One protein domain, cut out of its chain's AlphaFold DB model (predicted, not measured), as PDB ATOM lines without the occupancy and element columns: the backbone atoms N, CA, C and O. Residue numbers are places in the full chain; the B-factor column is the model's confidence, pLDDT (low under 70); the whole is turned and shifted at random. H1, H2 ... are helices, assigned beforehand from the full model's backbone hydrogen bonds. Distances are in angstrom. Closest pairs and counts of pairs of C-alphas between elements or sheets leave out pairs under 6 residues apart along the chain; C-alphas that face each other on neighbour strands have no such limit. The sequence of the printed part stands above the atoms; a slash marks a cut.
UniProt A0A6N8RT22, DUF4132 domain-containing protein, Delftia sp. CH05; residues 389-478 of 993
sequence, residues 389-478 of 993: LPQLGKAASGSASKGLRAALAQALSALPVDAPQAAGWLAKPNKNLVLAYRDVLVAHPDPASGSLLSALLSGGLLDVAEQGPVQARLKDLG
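This is residues 389 to 478 of the 993 residues of the protein "DUF4132 domain-containing protein" of Delftia sp. CH05 (UniProt A0A6N8RT22). H4 runs through the middle of a small helical body, with H1 and H2 packed on one side of it and the hairpin of H5 and H6 on the other. The 90 printed residues hold six named helices, H1 to H6, and no named strand: all helix, compact, radius of gyration of the C-alphas 11.7 A, spans 33 by 28 by 24 A.

H1, residues 389 to 397, touches H4, residues 431 to 443, through residues 431 to 436 alone, closest at the C-alphas of Ser 397 and Leu 433, 4.5 A. H2, residues 402 to 412, touches H4 at a steep tilt of 49 degrees, closest at C-alphas 409 and 440, 3.9 A. H3, residues 419 to 422, only just touches H1, with 3 pairs of C-alphas within 8 A, closest 389 and 420, 6.4 A. H4, H5, residues 449 to 458, and H6, residues 464 to 476, form an up and down bundle, each running against the one before. Every O i to N i+4 pair is within hydrogen-bond range in H1, H2, H4 and H5, and 6 of 9 in H6; H3 is too short.

H1 begins at C-alpha 389 (165.442, 113.035, 181.652); H6, 19.4 A long, ends at C-alpha 476 (152.131, 90.759, 173.564).

The printed part has no cut and no long link; residues 464 to 465 are under pLDDT 70.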
ATOM      1  N   LEU A 389     164.987 114.362 182.087       94.31
ATOM      2  CA  LEU A 389     165.442 113.035 181.652       94.31
ATOM      3  C   LEU A 389     166.932 112.755 181.948       94.31
ATOM      4  O   LEU A 389     167.221 111.671 182.467       94.31
ATOM      5  N   PRO A 390     167.893 113.675 181.714       92.88
ATOM      6  CA  PRO A 390     169.297 113.426 182.054       92.88
ATOM      7  C   PRO A 390     169.537 113.231 183.561       92.88
ATOM      8  O   PRO A 390     170.366 112.415 183.971       92.88
ATOM      9  N   GLN A 391     168.828 113.976 184.409       94.25
ATOM     10  CA  GLN A 391     168.941 113.903 185.867       94.25
ATOM     11  C   GLN A 391     168.219 112.674 186.422       94.25
ATOM     12  O   GLN A 391     168.741 112.031 187.332       94.25
ATOM     13  N   LEU A 392     167.087 112.295 185.826       94.25
ATOM     14  CA  LEU A 392     166.382 111.047 186.117       94.25
ATOM     15  C   LEU A 392     167.247 109.826 185.791       94.25
ATOM     16  O   LEU A 392     167.330 108.911 186.608       94.25
ATOM     17  N   GLY A 393     167.979 109.850 184.673       92.88
ATOM     18  CA  GLY A 393     168.958 108.811 184.340       92.88
ATOM     19  C   GLY A 393     170.097 108.723 185.363       92.88
ATOM     20  O   GLY A 393     170.474 107.632 185.793       92.88
ATOM     21  N   LYS A 394     170.602 109.868 185.848       92.06
ATOM     22  CA  LYS A 394     171.599 109.898 186.937       92.06
ATOM     23  C   LYS A 394     171.033 109.322 188.238       92.06
ATOM     24  O   LYS A 394     171.684 108.470 188.837       92.06
ATOM     25  N   ALA A 395     169.821 109.712 188.632       91.69
ATOM     26  CA  ALA A 395     169.159 109.199 189.833       91.69
ATOM     27  C   ALA A 395     168.899 107.683 189.746       91.69
ATOM     28  O   ALA A 395     169.181 106.943 190.690       91.69
ATOM     29  N   ALA A 396     168.428 107.205 188.591       91.38
ATOM     30  CA  ALA A 396     168.197 105.789 188.327       91.38
ATOM     31  C   ALA A 396     169.502 104.979 188.351       91.38
ATOM     32  O   ALA A 396     169.543 103.900 188.937       91.38
ATOM     33  N   SER A 397     170.595 105.509 187.789       91.38
ATOM     34  CA  SER A 397     171.890 104.814 187.803       91.38
ATOM     35  C   SER A 397     172.450 104.623 189.220       91.38
ATOM     36  O   SER A 397     173.049 103.581 189.505       91.38
ATOM     37  N   GLY A 398     172.200 105.569 190.131       87.62
ATOM     38  CA  GLY A 398     172.635 105.517 191.531       87.62
ATOM     39  C   GLY A 398     171.746 104.701 192.482       87.62
ATOM     40  O   GLY A 398     172.082 104.600 193.659       87.62
ATOM     41  N   SER A 399     170.627 104.121 192.021       86.94
ATOM     42  CA  SER A 399     169.608 103.527 192.905       86.94
ATOM     43  C   SER A 399     169.163 102.123 192.483       86.94
ATOM     44  O   SER A 399     168.701 101.904 191.368       86.94
ATOM     45  N   ALA A 400     169.206 101.166 193.415       84.94
ATOM     46  CA  ALA A 400     168.693  99.805 193.210       84.94
ATOM     47  C   ALA A 400     167.184  99.652 193.522       84.94
ATOM     48  O   ALA A 400     166.625  98.555 193.389       84.94
ATOM     49  N   SER A 401     166.503 100.729 193.940       89.38
ATOM     50  CA  SER A 401     165.108 100.692 194.407       89.38
ATOM     51  C   SER A 401     164.138 100.223 193.319       89.38
ATOM     52  O   SER A 401     164.030 100.838 192.258       89.38
ATOM     53  N   LYS A 402     163.386  99.147 193.599       86.38
ATOM     54  CA  LYS A 402     162.332  98.651 192.696       86.38
ATOM     55  C   LYS A 402     161.175  99.645 192.574       86.38
ATOM     56  O   LYS A 402     160.668  99.844 191.477       86.38
ATOM     57  N   GLY A 403     160.807 100.296 193.681       86.44
ATOM     58  CA  GLY A 403     159.745 101.303 193.699       86.44
ATOM     59  C   GLY A 403     160.073 102.501 192.810       86.44
ATOM     60  O   GLY A 403     159.212 102.961 192.071       86.44
ATOM     61  N   LEU A 404     161.333 102.957 192.808       92.56
ATOM     62  CA  LEU A 404     161.758 104.059 191.940       92.56
ATOM     63  C   LEU A 404     161.668 103.685 190.461       92.56
ATOM     64  O   LEU A 404     161.204 104.491 189.664       92.56
ATOM     65  N   ARG A 405     162.064 102.462 190.090       93.56
ATOM     66  CA  ARG A 405     161.932 101.993 188.702       93.56
ATOM     67  C   ARG A 405     160.479 101.908 188.254       93.56
ATOM     68  O   ARG A 405     160.177 102.343 187.152       93.56
ATOM     69  N   ALA A 406     159.589 101.415 189.114       91.81
ATOM     70  CA  ALA A 406     158.158 101.378 188.824       91.81
ATOM     71  C   ALA A 406     157.572 102.793 188.653       91.81
ATOM     72  O   ALA A 406     156.864 103.044 187.683       91.81
ATOM     73  N   ALA A 407     157.925 103.732 189.539       92.88
ATOM     74  CA  ALA A 407     157.489 105.125 189.438       92.88
ATOM     75  C   ALA A 407     158.025 105.817 188.171       92.88
ATOM     76  O   ALA A 407     157.291 106.555 187.522       92.88
ATOM     77  N   LEU A 408     159.280 105.550 187.782       95.19
ATOM     78  CA  LEU A 408     159.851 106.021 186.515       95.19
ATOM     79  C   LEU A 408     159.116 105.426 185.311       95.19
ATOM     80  O   LEU A 408     158.783 106.160 184.389       95.19
ATOM     81  N   ALA A 409     158.837 104.121 185.322       94.44
ATOM     82  CA  ALA A 409     158.113 103.455 184.245       94.44
ATOM     83  C   ALA A 409     156.714 104.049 184.042       94.44
ATOM     84  O   ALA A 409     156.315 104.306 182.910       94.44
ATOM     85  N   GLN A 410     156.011 104.338 185.139       93.69
ATOM     86  CA  GLN A 410     154.704 104.985 185.100       93.69
ATOM     87  C   GLN A 410     154.783 106.452 184.655       93.69
ATOM     88  O   GLN A 410     154.001 106.877 183.817       93.69
ATOM     89  N   ALA A 411     155.701 107.249 185.208       92.50
ATOM     90  CA  ALA A 411     155.776 108.676 184.890       92.50
ATOM     91  C   ALA A 411     156.246 108.927 183.447       92.50
ATOM     92  O   ALA A 411     155.757 109.833 182.776       92.50
ATOM     93  N   LEU A 412     157.184 108.114 182.950       94.88
ATOM     94  CA  LEU A 412     157.756 108.276 181.613       94.88
ATOM     95  C   LEU A 412     156.903 107.647 180.504       94.88
ATOM     96  O   LEU A 412     157.182 107.902 179.339       94.88
ATOM     97  N   SER A 413     155.841 106.899 180.829       91.56
ATOM     98  CA  SER A 413     154.922 106.354 179.817       91.56
ATOM     99  C   SER A 413     154.136 107.434 179.061       91.56
ATOM    100  O   SER A 413     153.499 107.135 178.056       91.56
ATOM    101  N   ALA A 414     154.130 108.668 179.574       88.69
ATOM    102  CA  ALA A 414     153.512 109.833 178.944       88.69
ATOM    103  C   ALA A 414     154.442 110.559 177.948       88.69
ATOM    104  O   ALA A 414     154.014 111.519 177.309       88.69
ATOM    105  N   LEU A 415     155.709 110.145 177.832       93.69
ATOM    106  CA  LEU A 415     156.695 110.725 176.917       93.69
ATOM    107  C   LEU A 415     156.848 109.879 175.641       93.69
ATOM    108  O   LEU A 415     156.388 108.741 175.607       93.69
ATOM    109  N   PRO A 416     157.507 110.395 174.588       93.69
ATOM    110  CA  PRO A 416     157.918 109.573 173.453       93.69
ATOM    111  C   PRO A 416     158.820 108.412 173.893       93.69
ATOM    112  O   PRO A 416     159.706 108.584 174.735       93.69
ATOM    113  N   VAL A 417     158.622 107.238 173.294       92.25
ATOM    114  CA  VAL A 417     159.282 105.984 173.698       92.25
ATOM    115  C   VAL A 417     160.812 106.022 173.577       92.25
ATOM    116  O   VAL A 417     161.529 105.358 174.329       92.25
ATOM    117  N   ASP A 418     161.329 106.826 172.652       90.38
ATOM    118  CA  ASP A 418     162.750 107.029 172.383       90.38
ATOM    119  C   ASP A 418     163.377 108.131 173.254       90.38
ATOM    120  O   ASP A 418     164.605 108.250 173.309       90.38
ATOM    121  N   ALA A 419     162.576 108.903 173.998       92.94
ATOM    122  CA  ALA A 419     163.052 110.052 174.765       92.94
ATOM    123  C   ALA A 419     164.155 109.706 175.791       92.94
ATOM    124  O   ALA A 419     165.155 110.432 175.844       92.94
ATOM    125  N   PRO A 420     164.087 108.601 176.568       93.38
ATOM    126  CA  PRO A 420     165.183 108.229 177.466       93.38
ATOM    127  C   PRO A 420     166.477 107.853 176.717       93.38
ATOM    128  O   PRO A 420     167.580 108.138 177.193       93.38
ATOM    129  N   GLN A 421     166.366 107.254 175.525       89.50
ATOM    130  CA  GLN A 421     167.521 106.935 174.680       89.50
ATOM    131  C   GLN A 421     168.138 108.204 174.088       89.50
ATOM    132  O   GLN A 421     169.358 108.369 174.154       89.50
ATOM    133  N   ALA A 422     167.312 109.125 173.582       90.81
ATOM    134  CA  ALA A 422     167.740 110.432 173.089       90.81
ATOM    135  C   ALA A 422     168.415 111.275 174.188       90.81
ATOM    136  O   ALA A 422     169.375 111.994 173.924       90.81
ATOM    137  N   ALA A 423     167.980 111.122 175.445       90.62
ATOM    138  CA  ALA A 423     168.616 111.722 176.619       90.62
ATOM    139  C   ALA A 423     169.913 111.013 177.070       90.62
ATOM    140  O   ALA A 423     170.506 111.389 178.085       90.62
ATOM    141  N   GLY A 424     170.365 109.984 176.344       90.31
ATOM    142  CA  GLY A 424     171.649 109.323 176.561       90.31
ATOM    143  C   GLY A 424     171.680 108.317 177.713       90.31
ATOM    144  O   GLY A 424     172.769 108.013 178.203       90.31
ATOM    145  N   TRP A 425     170.537 107.771 178.155       91.56
ATOM    146  CA  TRP A 425     170.499 106.805 179.270       91.56
ATOM    147  C   TRP A 425     171.390 105.578 179.032       91.56
ATOM    148  O   TRP A 425     172.012 105.068 179.958       91.56
ATOM    149  N   LEU A 426     171.524 105.126 177.786       87.25
ATOM    150  CA  LEU A 426     172.376 103.985 177.441       87.25
ATOM    151  C   LEU A 426     173.773 104.373 176.930       87.25
ATOM    152  O   LEU A 426     174.515 103.500 176.495       87.25
ATOM    153  N   ALA A 427     174.178 105.647 177.010       85.12
ATOM    154  CA  ALA A 427     175.519 106.073 176.587       85.12
ATOM    155  C   ALA A 427     176.634 105.551 177.519       85.12
ATOM    156  O   ALA A 427     177.758 105.312 177.082       85.12
ATOM    157  N   LYS A 428     176.327 105.374 178.813       83.94
ATOM    158  CA  LYS A 428     177.187 104.731 179.824       83.94
ATOM    159  C   LYS A 428     176.331 103.788 180.677       83.94
ATOM    160  O   LYS A 428     175.928 104.169 181.778       83.94
ATOM    161  N   PRO A 429     175.984 102.598 180.161       84.25
ATOM    162  CA  PRO A 429     175.026 101.724 180.816       84.25
ATOM    163  C   PRO A 429     175.607 101.177 182.122       84.25
ATOM    164  O   PRO A 429     176.734 100.686 182.169       84.25
ATOM    165  N   ASN A 430     174.817 101.235 183.191       88.62
ATOM    166  CA  ASN A 430     175.061 100.471 184.409       88.62
ATOM    167  C   ASN A 430     173.825  99.627 184.734       88.62
ATOM    168  O   ASN A 430     172.729  99.908 184.246       88.62
ATOM    169  N   LYS A 431     173.988  98.597 185.570       87.31
ATOM    170  CA  LYS A 431     172.919  97.624 185.841       87.31
ATOM    171  C   LYS A 431     171.596  98.285 186.262       87.31
ATOM    172  O   LYS A 431     170.545  97.935 185.739       87.31
ATOM    173  N   ASN A 432     171.633  99.267 187.161       89.56
ATOM    174  CA  ASN A 432     170.420  99.929 187.654       89.56
ATOM    175  C   ASN A 432     169.703 100.745 186.568       89.56
ATOM    176  O   ASN A 432     168.478 100.681 186.461       89.56
ATOM    177  N   LEU A 433     170.462 101.476 185.747       92.19
ATOM    178  CA  LEU A 433     169.926 102.296 184.664       92.19
ATOM    179  C   LEU A 433     169.362 101.437 183.530       92.19
ATOM    180  O   LEU A 433     168.294 101.747 183.011       92.19
ATOM    181  N   VAL A 434     170.024 100.323 183.206       91.50
ATOM    182  CA  VAL A 434     169.524  99.337 182.236       91.50
ATOM    183  C   VAL A 434     168.201  98.735 182.713       91.50
ATOM    184  O   VAL A 434     167.253  98.650 181.938       91.50
ATOM    185  N   LEU A 435     168.092  98.385 183.998       91.69
ATOM    186  CA  LEU A 435     166.846  97.871 184.571       91.69
ATOM    187  C   LEU A 435     165.722  98.909 184.580       91.69
ATOM    188  O   LEU A 435     164.577  98.550 184.319       91.69
ATOM    189  N   ALA A 436     166.030 100.173 184.880       92.31
ATOM    190  CA  ALA A 436     165.051 101.257 184.837       92.31
ATOM    191  C   ALA A 436     164.570 101.512 183.402       92.31
ATOM    192  O   ALA A 436     163.369 101.584 183.171       92.31
ATOM    193  N   TYR A 437     165.494 101.577 182.440       94.00
ATOM    194  CA  TYR A 437     165.174 101.726 181.021       94.00
ATOM    195  C   TYR A 437     164.326 100.558 180.502       94.00
ATOM    196  O   TYR A 437     163.313 100.778 179.844       94.00
ATOM    197  N   ARG A 438     164.677  99.320 180.874       93.69
ATOM    198  CA  ARG A 438     163.873  98.126 180.581       93.69
ATOM    199  C   ARG A 438     162.451  98.262 181.121       93.69
ATOM    200  O   ARG A 438     161.509  98.036 180.376       93.69
ATOM    201  N   ASP A 439     162.296  98.600 182.401       94.06
ATOM    202  CA  ASP A 439     160.976  98.690 183.041       94.06
ATOM    203  C   ASP A 439     160.113  99.790 182.396       94.06
ATOM    204  O   ASP A 439     158.923  99.575 182.176       94.06
ATOM    205  N   VAL A 440     160.725 100.919 182.007       94.25
ATOM    206  CA  VAL A 440     160.069 101.985 181.229       94.25
ATOM    207  C   VAL A 440     159.576 101.463 179.882       94.25
ATOM    208  O   VAL A 440     158.407 101.649 179.559       94.25
ATOM    209  N   LEU A 441     160.423 100.773 179.112       93.25
ATOM    210  CA  LEU A 441     160.038 100.229 177.807       93.25
ATOM    211  C   LEU A 441     158.968  99.133 177.912       93.25
ATOM    212  O   LEU A 441     158.062  99.084 177.085       93.25
ATOM    213  N   VAL A 442     159.050  98.267 178.927       92.75
ATOM    214  CA  VAL A 442     158.064  97.198 179.154       92.75
ATOM    215  C   VAL A 442     156.686  97.781 179.466       92.75
ATOM    216  O   VAL A 442     155.686  97.289 178.944       92.75
ATOM    217  N   ALA A 443     156.629  98.836 180.284       91.75
ATOM    218  CA  ALA A 443     155.383  99.503 180.654       91.75
ATOM    219  C   ALA A 443     154.871 100.500 179.596       91.75
ATOM    220  O   ALA A 443     153.750 100.994 179.722       91.75
ATOM    221  N   HIS A 444     155.667 100.815 178.568       93.19
ATOM    222  CA  HIS A 444     155.326 101.853 177.602       93.19
ATOM    223  C   HIS A 444     154.117 101.446 176.732       93.19
ATOM    224  O   HIS A 444     154.084 100.320 176.217       93.19
ATOM    225  N   PRO A 445     153.123 102.333 176.530       90.12
ATOM    226  CA  PRO A 445     151.929 102.019 175.742       90.12
ATOM    227  C   PRO A 445     152.209 101.922 174.235       90.12
ATOM    228  O   PRO A 445     151.528 101.176 173.539       90.12
ATOM    229  N   ASP A 446     153.211 102.650 173.736       89.25
ATOM    230  CA  ASP A 446     153.589 102.665 172.316       89.25
ATOM    231  C   ASP A 446     154.167 101.306 171.846       89.25
ATOM    232  O   ASP A 446     155.188 100.862 172.392       89.25
ATOM    233  N   PRO A 447     153.585 100.659 170.812       85.88
ATOM    234  CA  PRO A 447     154.126  99.442 170.204       85.88
ATOM    235  C   PRO A 447     155.562  99.570 169.676       85.88
ATOM    236  O   PRO A 447     156.281  98.569 169.618       85.88
ATOM    237  N   ALA A 448     156.023 100.783 169.344       86.62
ATOM    238  CA  ALA A 448     157.401 101.036 168.919       86.62
ATOM    239  C   ALA A 448     158.440 100.658 169.997       86.62
ATOM    240  O   ALA A 448     159.588 100.350 169.657       86.62
ATOM    241  N   SER A 449     158.030 100.562 171.272       90.19
ATOM    242  CA  SER A 449     158.849 100.020 172.371       90.19
ATOM    243  C   SER A 449     159.390  98.618 172.086       90.19
ATOM    244  O   SER A 449     160.495  98.299 172.521       90.19
ATOM    245  N   GLY A 450     158.678  97.800 171.299       87.19
ATOM    246  CA  GLY A 450     159.107  96.451 170.923       87.19
ATOM    247  C   GLY A 450     160.442  96.432 170.170       87.19
ATOM    248  O   GLY A 450     161.294  95.588 170.439       87.19
ATOM    249  N   SER A 451     160.683  97.403 169.286       86.19
ATOM    250  CA  SER A 451     161.964  97.515 168.569       86.19
ATOM    251  C   SER A 451     163.140  97.785 169.518       86.19
ATOM    252  O   SER A 451     164.191  97.152 169.411       86.19
ATOM    253  N   LEU A 452     162.931  98.652 170.513       90.06
ATOM    254  CA  LEU A 452     163.927  99.017 171.521       90.06
ATOM    255  C   LEU A 452     164.149  97.890 172.537       90.06
ATOM    256  O   LEU A 452     165.282  97.634 172.936       90.06
ATOM    257  N   LEU A 453     163.088  97.171 172.911       90.00
ATOM    258  CA  LEU A 453     163.150  95.970 173.747       90.00
ATOM    259  C   LEU A 453     163.915  94.835 173.059       90.00
ATOM    260  O   LEU A 453     164.733  94.179 173.701       90.00
ATOM    261  N   SER A 454     163.693  94.634 171.757       86.50
ATOM    262  CA  SER A 454     164.435  93.658 170.953       86.50
ATOM    263  C   SER A 454     165.918  94.028 170.863       86.50
ATOM    264  O   SER A 454     166.777  93.195 171.149       86.50
ATOM    265  N   ALA A 455     166.227  95.304 170.597       86.44
ATOM    266  CA  ALA A 455     167.598  95.811 170.605       86.44
ATOM    267  C   ALA A 455     168.277  95.617 171.974       86.44
ATOM    268  O   ALA A 455     169.425  95.171 172.037       86.44
ATOM    269  N   LEU A 456     167.559  95.878 173.073       87.00
ATOM    270  CA  LEU A 456     168.048  95.690 174.441       87.00
ATOM    271  C   LEU A 456     168.315  94.210 174.769       87.00
ATOM    272  O   LEU A 456     169.310  93.905 175.430       87.00
ATOM    273  N   LEU A 457     167.462  93.300 174.282       84.81
ATOM    274  CA  LEU A 457     167.621  91.848 174.415       84.81
ATOM    275  C   LEU A 457     168.840  91.348 173.619       84.81
ATOM    276  O   LEU A 457     169.673  90.625 174.161       84.81
ATOM    277  N   SER A 458     168.981  91.778 172.359       79.88
ATOM    278  CA  SER A 458     170.107  91.398 171.492       79.88
ATOM    279  C   SER A 458     171.440  92.032 171.900       79.88
ATOM    280  O   SER A 458     172.499  91.484 171.612       79.88
ATOM    281  N   GLY A 459     171.401  93.176 172.591       76.31
ATOM    282  CA  GLY A 459     172.585  93.923 173.020       76.31
ATOM    283  C   GLY A 459     173.324  93.320 174.218       76.31
ATOM    284  O   GLY A 459     174.340  93.872 174.632       76.31
ATOM    285  N   GLY A 460     172.824  92.224 174.805       76.50
ATOM    286  CA  GLY A 460     173.495  91.507 175.897       76.50
ATOM    287  C   GLY A 460     173.588  92.278 177.221       76.50
ATOM    288  O   GLY A 460     174.382  91.917 178.085       76.50
ATOM    289  N   LEU A 461     172.796  93.343 177.397       77.81
ATOM    290  CA  LEU A 461     172.830  94.198 178.592       77.81
ATOM    291  C   LEU A 461     171.977  93.663 179.762       77.81
ATOM    292  O   LEU A 461     172.036  94.225 180.854       77.81
ATOM    293  N   LEU A 462     171.186  92.605 179.544       79.69
ATOM    294  CA  LEU A 462     170.265  92.015 180.524       79.69
ATOM    295  C   LEU A 462     170.696  90.600 180.928       79.69
ATOM    296  O   LEU A 462     170.920  89.748 180.064       79.69
ATOM    297  N   ASP A 463     170.721  90.327 182.238       75.00
ATOM    298  CA  ASP A 463     170.915  88.969 182.764       75.00
ATOM    299  C   ASP A 463     169.713  88.068 182.396       75.00
ATOM    300  O   ASP A 463     168.595  88.550 182.223       75.00
ATOM    301  N   VAL A 464     169.897  86.742 182.355       68.06
ATOM    302  CA  VAL A 464     168.842  85.765 181.987       68.06
ATOM    303  C   VAL A 464     167.547  85.952 182.797       68.06
ATOM    304  O   VAL A 464     166.450  85.944 182.243       68.06
ATOM    305  N   ALA A 465     167.661  86.214 184.103       68.56
ATOM    306  CA  ALA A 465     166.511  86.457 184.983       68.56
ATOM    307  C   ALA A 465     165.742  87.759 184.660       68.56
ATOM    308  O   ALA A 465     164.599  87.933 185.078       68.56
ATOM    309  N   GLU A 466     166.364  88.689 183.936       73.94
ATOM    310  CA  GLU A 466     165.853  90.028 183.634       73.94
ATOM    311  C   GLU A 466     165.233  90.117 182.226       73.94
ATOM    312  O   GLU A 466     164.583  91.121 181.922       73.94
ATOM    313  N   GLN A 467     165.394  89.064 181.411       76.62
ATOM    314  CA  GLN A 467     164.891  88.935 180.036       76.62
ATOM    315  C   GLN A 467     163.426  88.472 179.961       76.62
ATOM    316  O   GLN A 467     162.726  88.820 179.013       76.62
ATOM    317  N   GLY A 468     162.930  87.740 180.965       80.75
ATOM    318  CA  GLY A 468     161.560  87.201 180.981       80.75
ATOM    319  C   GLY A 468     160.454  88.251 180.757       80.75
ATOM    320  O   GLY A 468     159.632  88.065 179.859       80.75
ATOM    321  N   PRO A 469     160.445  89.387 181.486       80.19
ATOM    322  CA  PRO A 469     159.467  90.461 181.267       80.19
ATOM    323  C   PRO A 469     159.538  91.089 179.867       80.19
ATOM    324  O   PRO A 469     158.520  91.494 179.313       80.19
ATOM    325  N   VAL A 470     160.738  91.148 179.278       84.44
ATOM    326  CA  VAL A 470     160.966  91.683 177.927       84.44
ATOM    327  C   VAL A 470     160.388  90.743 176.873       84.44
ATOM    328  O   VAL A 470     159.670  91.188 175.983       84.44
ATOM    329  N   GLN A 471     160.647  89.440 176.999       83.50
ATOM    330  CA  GLN A 471     160.122  88.416 176.091       83.50
ATOM    331  C   GLN A 471     158.592  88.330 176.146       83.50
ATOM    332  O   GLN A 471     157.950  88.241 175.100       83.50
ATOM    333  N   ALA A 472     158.004  88.418 177.345       83.88
ATOM    334  CA  ALA A 472     156.555  88.480 177.517       83.88
ATOM    335  C   ALA A 472     155.954  89.702 176.798       83.88
ATOM    336  O   ALA A 472     155.031  89.552 176.003       83.88
ATOM    337  N   ARG A 473     156.541  90.893 176.982       87.44
ATOM    338  CA  ARG A 473     156.058  92.112 176.320       87.44
ATOM    339  C   ARG A 473     156.225  92.081 174.797       87.44
ATOM    340  O   ARG A 473     155.336  92.538 174.088       87.44
ATOM    341  N   LEU A 474     157.328  91.536 174.277       85.38
ATOM    342  CA  LEU A 474     157.531  91.363 172.828       85.38
ATOM    343  C   LEU A 474     156.480  90.432 172.213       85.38
ATOM    344  O   LEU A 474     155.961  90.724 171.135       85.38
ATOM    345  N   LYS A 475     156.123  89.360 172.932       84.19
ATOM    346  CA  LYS A 475     155.043  88.446 172.548       84.19
ATOM    347  C   LYS A 475     153.691  89.161 172.507       84.19
ATOM    348  O   LYS A 475     152.969  89.001 171.526       84.19
ATOM    349  N   ASP A 476     153.378  89.979 173.514       83.94
ATOM    350  CA  ASP A 476     152.131  90.759 173.564       83.94
ATOM    351  C   ASP A 476     152.022  91.776 172.416       83.94
ATOM    352  O   ASP A 476     150.931  92.039 171.916       83.94
ATOM    353  N   LEU A 477     153.151  92.335 171.973       83.38
ATOM    354  CA  LEU A 477     153.221  93.287 170.859       83.38
ATOM    355  C   LEU A 477     153.249  92.615 169.472       83.38
ATOM    356  O   LEU A 477     153.302  93.313 168.461       83.38
ATOM    357  N   GLY A 478     153.233  91.278 169.401       73.50
ATOM    358  CA  GLY A 478     153.302  90.534 168.138       73.50
ATOM    359  C   GLY A 478     154.652  90.637 167.417       73.50
ATOM    360  O   GLY A 478     154.736  90.331 166.228       73.50
TER     361      GLY A 478